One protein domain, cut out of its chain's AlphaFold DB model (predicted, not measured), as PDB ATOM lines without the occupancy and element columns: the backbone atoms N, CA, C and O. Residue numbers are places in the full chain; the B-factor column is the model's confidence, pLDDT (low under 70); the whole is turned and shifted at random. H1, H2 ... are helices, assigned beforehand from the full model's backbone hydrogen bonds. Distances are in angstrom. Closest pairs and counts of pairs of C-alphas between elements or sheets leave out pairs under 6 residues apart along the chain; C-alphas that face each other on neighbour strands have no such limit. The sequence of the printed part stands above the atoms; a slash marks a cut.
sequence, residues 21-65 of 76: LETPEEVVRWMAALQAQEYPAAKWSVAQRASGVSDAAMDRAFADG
ATOM      1  N   LEU A  21     -41.759   4.887 -54.632       97.69
ATOM      2  CA  LEU A  21     -40.788   5.891 -54.185       97.69
ATOM      3  C   LEU A  21     -39.414   5.240 -53.949       97.69
ATOM      4  O   LEU A  21     -39.303   4.010 -53.998       97.69
ATOM      5  N   GLU A  22     -38.374   6.034 -53.712       96.56
ATOM      6  CA  GLU A  22     -37.000   5.519 -53.621       96.56
ATOM      7  C   GLU A  22     -36.481   5.499 -52.182       96.56
ATOM      8  O   GLU A  22     -35.668   4.645 -51.829       96.56
ATOM      9  N   THR A  23     -36.992   6.390 -51.332       97.50
ATOM     10  CA  THR A  23     -36.471   6.583 -49.974       97.50
ATOM     11  C   THR A  23     -37.564   6.554 -48.894       97.50
ATOM     12  O   THR A  23     -38.741   6.818 -49.183       97.50
ATOM     13  N   PRO A  24     -37.220   6.229 -47.632       97.88
ATOM     14  CA  PRO A  24     -38.166   6.293 -46.521       97.88
ATOM     15  C   PRO A  24     -38.816   7.672 -46.348       97.88
ATOM     16  O   PRO A  24     -40.030   7.768 -46.133       97.88
ATOM     17  N   GLU A  25     -38.029   8.740 -46.460       97.75
ATOM     18  CA  GLU A  25     -38.452  10.118 -46.202       97.75
ATOM     19  C   GLU A  25     -39.449  10.567 -47.266       97.75
ATOM     20  O   GLU A  25     -40.430  11.243 -46.952       97.75
ATOM     21  N   GLU A  26     -39.241  10.164 -48.524       98.00
ATOM     22  CA  GLU A  26     -40.190  10.410 -49.608       98.00
ATOM     23  C   GLU A  26     -41.543   9.762 -49.334       98.00
ATOM     24  O   GLU A  26     -42.578  10.389 -49.580       98.00
ATOM     25  N   VAL A  27     -41.564   8.537 -48.797       98.12
ATOM     26  CA  VAL A  27     -42.821   7.864 -48.438       98.12
ATOM     27  C   VAL A  27     -43.535   8.620 -47.324       98.12
ATOM     28  O   VAL A  27     -44.736   8.882 -47.444       98.12
ATOM     29  N   VAL A  28     -42.819   9.000 -46.261       97.44
ATOM     30  CA  VAL A  28     -43.410   9.764 -45.150       97.44
ATOM     31  C   VAL A  28     -43.918  11.118 -45.640       97.44
ATOM     32  O   VAL A  28     -45.057  11.482 -45.348       97.44
ATOM     33  N   ARG A  29     -43.129  11.822 -46.457       97.69
ATOM     34  CA  ARG A  29     -43.494  13.107 -47.069       97.69
ATOM     35  C   ARG A  29     -44.740  12.987 -47.938       97.69
ATOM     36  O   ARG A  29     -45.633  13.824 -47.841       97.69
ATOM     37  N   TRP A  30     -44.828  11.941 -48.758       98.12
ATOM     38  CA  TRP A  30     -45.973  11.697 -49.633       98.12
ATOM     39  C   TRP A  30     -47.252  11.374 -48.847       98.12
ATOM     40  O   TRP A  30     -48.337  11.839 -49.198       98.12
ATOM     41  N   MET A  31     -47.132  10.597 -47.769       97.25
ATOM     42  CA  MET A  31     -48.254  10.234 -46.897       97.25
ATOM     43  C   MET A  31     -48.595  11.318 -45.860       97.25
ATOM     44  O   MET A  31     -49.583  11.164 -45.142       97.25
ATOM     45  N   ALA A  32     -47.802  12.395 -45.784       95.81
ATOM     46  CA  ALA A  32     -47.786  13.451 -44.765       95.81
ATOM     47  C   ALA A  32     -47.447  12.978 -43.337       95.81
ATOM     48  O   ALA A  32     -46.675  13.632 -42.642       95.81
ATOM     49  N   ALA A  33     -48.012  11.856 -42.896       95.50
ATOM     50  CA  ALA A  33     -47.664  11.161 -41.663       95.50
ATOM     51  C   ALA A  33     -48.091   9.688 -41.760       95.50
ATOM     52  O   ALA A  33     -49.079   9.353 -42.419       95.50
ATOM     53  N   LEU A  34     -47.381   8.801 -41.058       95.94
ATOM     54  CA  LEU A  34     -47.801   7.414 -40.860       95.94
ATOM     55  C   LEU A  34     -47.892   7.109 -39.370       95.94
ATOM     56  O   LEU A  34     -47.071   7.559 -38.577       95.94
ATOM     57  N   GLN A  35     -48.890   6.306 -39.008       96.19
ATOM     58  CA  GLN A  35     -49.012   5.772 -37.661       96.19
ATOM     59  C   GLN A  35     -47.803   4.871 -37.356       96.19
ATOM     60  O   GLN A  35     -47.478   3.993 -38.159       96.19
ATOM     61  N   ALA A  36     -47.149   5.083 -36.210       96.31
ATOM     62  CA  ALA A  36     -45.856   4.466 -35.912       96.31
ATOM     63  C   ALA A  36     -45.665   4.024 -34.453       96.31
ATOM     64  O   ALA A  36     -44.528   3.953 -33.992       96.31
ATOM     65  N   GLN A  37     -46.730   3.715 -33.709       94.81
ATOM     66  CA  GLN A  37     -46.615   3.157 -32.351       94.81
ATOM     67  C   GLN A  37     -45.914   1.803 -32.396       94.81
ATOM     68  O   GLN A  37     -44.901   1.616 -31.729       94.81
ATOM     69  N   GLU A  38     -46.366   0.928 -33.295       96.31
ATOM     70  CA  GLU A  38     -45.684  -0.322 -33.620       96.31
ATOM     71  C   GLU A  38     -44.663  -0.075 -34.733       96.31
ATOM     72  O   GLU A  38     -44.985  -0.092 -35.926       96.31
ATOM     73  N   TYR A  39     -43.416   0.188 -34.341       94.62
ATOM     74  CA  TYR A  39     -42.360   0.579 -35.278       94.62
ATOM     75  C   TYR A  39     -42.100  -0.452 -36.392       94.62
ATOM     76  O   TYR A  39     -42.040  -0.037 -37.549       94.62
ATOM     77  N   PRO A  40     -42.042  -1.777 -36.133       96.12
ATOM     78  CA  PRO A  40     -41.865  -2.761 -37.206       96.12
ATOM     79  C   PRO A  40     -42.984  -2.722 -38.256       96.12
ATOM     80  O   PRO A  40     -42.720  -2.821 -39.455       96.12
ATOM     81  N   ALA A  41     -44.234  -2.508 -37.828       96.56
ATOM     82  CA  ALA A  41     -45.367  -2.387 -38.744       96.56
ATOM     83  C   ALA A  41     -45.281  -1.104 -39.590       96.56
ATOM     84  O   ALA A  41     -45.609  -1.124 -40.779       96.56
ATOM     85  N   ALA A  42     -44.797  -0.003 -39.007       96.88
ATOM     86  CA  ALA A  42     -44.541   1.234 -39.738       96.88
ATOM     87  C   ALA A  42     -43.428   1.060 -40.784       96.88
ATOM     88  O   ALA A  42     -43.628   1.442 -41.938       96.88
ATOM     89  N   LYS A  43     -42.309   0.417 -40.416       96.94
ATOM     90  CA  LYS A  43     -41.204   0.099 -41.338       96.94
ATOM     91  C   LYS A  43     -41.684  -0.748 -42.516       96.94
ATOM     92  O   LYS A  43     -41.444  -0.392 -43.668       96.94
ATOM     93  N   TRP A  44     -42.466  -1.795 -42.246       96.81
ATOM     94  CA  TRP A  44     -43.074  -2.610 -43.298       96.81
ATOM     95  C   TRP A  44     -44.004  -1.790 -44.204       96.81
ATOM     96  O   TRP A  44     -43.898  -1.854 -45.426       96.81
ATOM     97  N   SER A  45     -44.877  -0.961 -43.629       97.31
ATOM     98  CA  SER A  45     -45.780  -0.087 -44.389       97.31
ATOM     99  C   SER A  45     -45.023   0.872 -45.322       97.31
ATOM    100  O   SER A  45     -45.462   1.099 -46.452       97.31
ATOM    101  N   VAL A  46     -43.882   1.413 -44.884       97.62
ATOM    102  CA  VAL A  46     -43.021   2.253 -45.730       97.62
ATOM    103  C   VAL A  46     -42.403   1.438 -46.867       97.62
ATOM    104  O   VAL A  46     -42.543   1.823 -48.027       97.62
ATOM    105  N   ALA A  47     -41.824   0.273 -46.564       96.81
ATOM    106  CA  ALA A  47     -41.222  -0.608 -47.565       96.81
ATOM    107  C   ALA A  47     -42.223  -1.070 -48.645       96.81
ATOM    108  O   ALA A  47     -41.858  -1.208 -49.805       96.81
ATOM    109  N   GLN A  48     -43.508  -1.222 -48.313       97.06
ATOM    110  CA  GLN A  48     -44.554  -1.570 -49.291       97.06
ATOM    111  C   GLN A  48     -44.827  -0.471 -50.342       97.06
ATOM    112  O   GLN A  48     -45.557  -0.721 -51.302       97.06
ATOM    113  N   ARG A  49     -44.309   0.750 -50.150       97.94
ATOM    114  CA  ARG A  49     -44.547   1.930 -51.009       97.94
ATOM    115  C   ARG A  49     -43.287   2.442 -51.709       97.94
ATOM    116  O   ARG A  49     -43.374   3.387 -52.498       97.94
ATOM    117  N   ALA A  50     -42.140   1.838 -51.423       96.25
ATOM    118  CA  ALA A  50     -40.851   2.211 -51.981       96.25
ATOM    119  C   ALA A  50     -40.109   0.987 -52.523       96.25
ATOM    120  O   ALA A  50     -40.347  -0.143 -52.104       96.25
ATOM    121  N   SER A  51     -39.209   1.206 -53.475       93.38
ATOM    122  CA  SER A  51     -38.325   0.159 -53.980       93.38
ATOM    123  C   SER A  51     -36.996   0.207 -53.239       93.38
ATOM    124  O   SER A  51     -36.432   1.276 -53.056       93.38
ATOM    125  N   GLY A  52     -36.485  -0.946 -52.809       84.94
ATOM    126  CA  GLY A  52     -35.135  -1.039 -52.243       84.94
ATOM    127  C   GLY A  52     -34.961  -0.480 -50.825       84.94
ATOM    128  O   GLY A  52     -33.846  -0.512 -50.307       84.94
ATOM    129  N   VAL A  53     -36.033  -0.030 -50.163       94.38
ATOM    130  CA  VAL A  53     -35.975   0.375 -48.753       94.38
ATOM    131  C   VAL A  53     -35.778  -0.858 -47.872       94.38
ATOM    132  O   VAL A  53     -36.668  -1.697 -47.729       94.38
ATOM    133  N   SER A  54     -34.586  -0.962 -47.286       95.31
ATOM    134  CA  SER A  54     -34.245  -1.989 -46.303       95.31
ATOM    135  C   SER A  54     -34.600  -1.544 -44.883       95.31
ATOM    136  O   SER A  54     -34.767  -0.356 -44.608       95.31
ATOM    137  N   ASP A  55     -34.655  -2.501 -43.955       95.94
ATOM    138  CA  ASP A  55     -34.863  -2.196 -42.534       95.94
ATOM    139  C   ASP A  55     -33.756  -1.278 -41.979       95.94
ATOM    140  O   ASP A  55     -34.033  -0.326 -41.257       95.94
ATOM    141  N   ALA A  56     -32.509  -1.479 -42.417       96.75
ATOM    142  CA  ALA A  56     -31.381  -0.633 -42.032       96.75
ATOM    143  C   ALA A  56     -31.472   0.793 -42.605       96.75
ATOM    144  O   ALA A  56     -31.027   1.740 -41.959       96.75
ATOM    145  N   ALA A  57     -32.043   0.962 -43.805       96.19
ATOM    146  CA  ALA A  57     -32.290   2.288 -44.372       96.19
ATOM    147  C   ALA A  57     -33.352   3.048 -43.558       96.19
ATOM    148  O   ALA A  57     -33.158   4.222 -43.262       96.19
ATOM    149  N   MET A  58     -34.420   2.362 -43.125       96.94
ATOM    150  CA  MET A  58     -35.425   2.934 -42.218       96.94
ATOM    151  C   MET A  58     -34.826   3.375 -40.880       96.94
ATOM    152  O   MET A  58     -35.126   4.470 -40.400       96.94
ATOM    153  N   ASP A  59     -34.005   2.519 -40.267       97.12
ATOM    154  CA  ASP A  59     -33.398   2.814 -38.968       97.12
ATOM    155  C   ASP A  59     -32.403   3.980 -39.072       97.12
ATOM    156  O   ASP A  59     -32.361   4.826 -38.179       97.12
ATOM    157  N   ARG A  60     -31.655   4.076 -40.181       97.81
ATOM    158  CA  ARG A  60     -30.752   5.202 -40.457       97.81
ATOM    159  C   ARG A  60     -31.510   6.517 -40.627       97.81
ATOM    160  O   ARG A  60     -31.198   7.467 -39.926       97.81
ATOM    161  N   ALA A  61     -32.536   6.544 -41.473       97.25
ATOM    162  CA  ALA A  61     -33.383   7.719 -41.686       97.25
ATOM    163  C   ALA A  61     -33.965   8.289 -40.384       97.25
ATOM    164  O   ALA A  61     -34.053   9.502 -40.177       97.25
ATOM    165  N   PHE A  62     -34.370   7.393 -39.481       97.38
ATOM    166  CA  PHE A  62     -34.852   7.770 -38.159       97.38
ATOM    167  C   PHE A  62     -33.722   8.283 -37.254       97.38
ATOM    168  O   PHE A  62     -33.890   9.309 -36.598       97.38
ATOM    169  N   ALA A  63     -32.576   7.595 -37.220       98.12
ATOM    170  CA  ALA A  63     -31.425   7.987 -36.406       98.12
ATOM    171  C   ALA A  63     -30.824   9.339 -36.830       98.12
ATOM    172  O   ALA A  63     -30.443  10.132 -35.970       98.12
ATOM    173  N   ASP A  64     -30.805   9.616 -38.134       98.25
ATOM    174  CA  ASP A  64     -30.292  10.858 -38.720       98.25
ATOM    175  C   ASP A  64     -31.294  12.026 -38.585       98.25
ATOM    176  O   ASP A  64     -30.974  13.176 -38.885       98.25
ATOM    177  N   GLY A  65     -32.509  11.755 -38.090       97.69
ATOM    178  CA  GLY A  65     -33.548  12.760 -37.858       97.69
ATOM    179  C   GLY A  65     -34.289  13.206 -39.119       97.69
ATOM    180  O   GLY A  65     -35.072  14.154 -39.060       97.69
TER     181      GLY A  65
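AT A GLANCE: This is residues 21 to 65 of the 76 residues of the protein "Winged helix DNA-binding domain-containing protein" of Actinobacteria bacterium (UniProt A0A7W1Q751). Three short helices, H1, H2 and H3, stand crosswise in a small rounded cluster, each running its own way, with two looping links between them. The printed part has 45 residues with three named helices, in the order H1, H2, H3, and no named strand; its class is all helix. It is compact, with a radius of gyration of the C-alphas of 9.3 A and spans of 23 by 20 by 18 A.

IN THESE COORDINATES: Find C-alpha 24 at (-38.166, 6.293, -46.521); from there H1, residues 24 to 31, runs 10.8 A. Next comes H2, residues 39 to 47, 12.4 A long. H3, residues 55 to 63, also 12.4 A, ends at C-alpha 63 at (-31.425, 7.987, -36.406).

HOW THE PARTS SIT: Look at Val 27 and Val 46, whose C-alphas are 6.2 A apart, the closest of H1 and H2; these helices touch, about perpendicular at 83 degrees. H1 and H3 touch, about perpendicular at 79 degrees, closest at the C-alphas of Pro 24 and Met 58, 6.1 A. H2 and H3 are close but not clearly touching, closest at the C-alphas of Lys 43 and Met 58, 6.5 A; they run opposite ways at a steep tilt of 69 degrees, only just short of about perpendicular. In H1, H2 and H3 every O i to N i+4 pair is within hydrogen-bond range.

THE WHOLE: The C-alphas of Glu 22 and Gln 37, 23.5 A, are the two farthest apart. The printed part has no cut, and both links are short. No printed residue is under 70 in pLDDT.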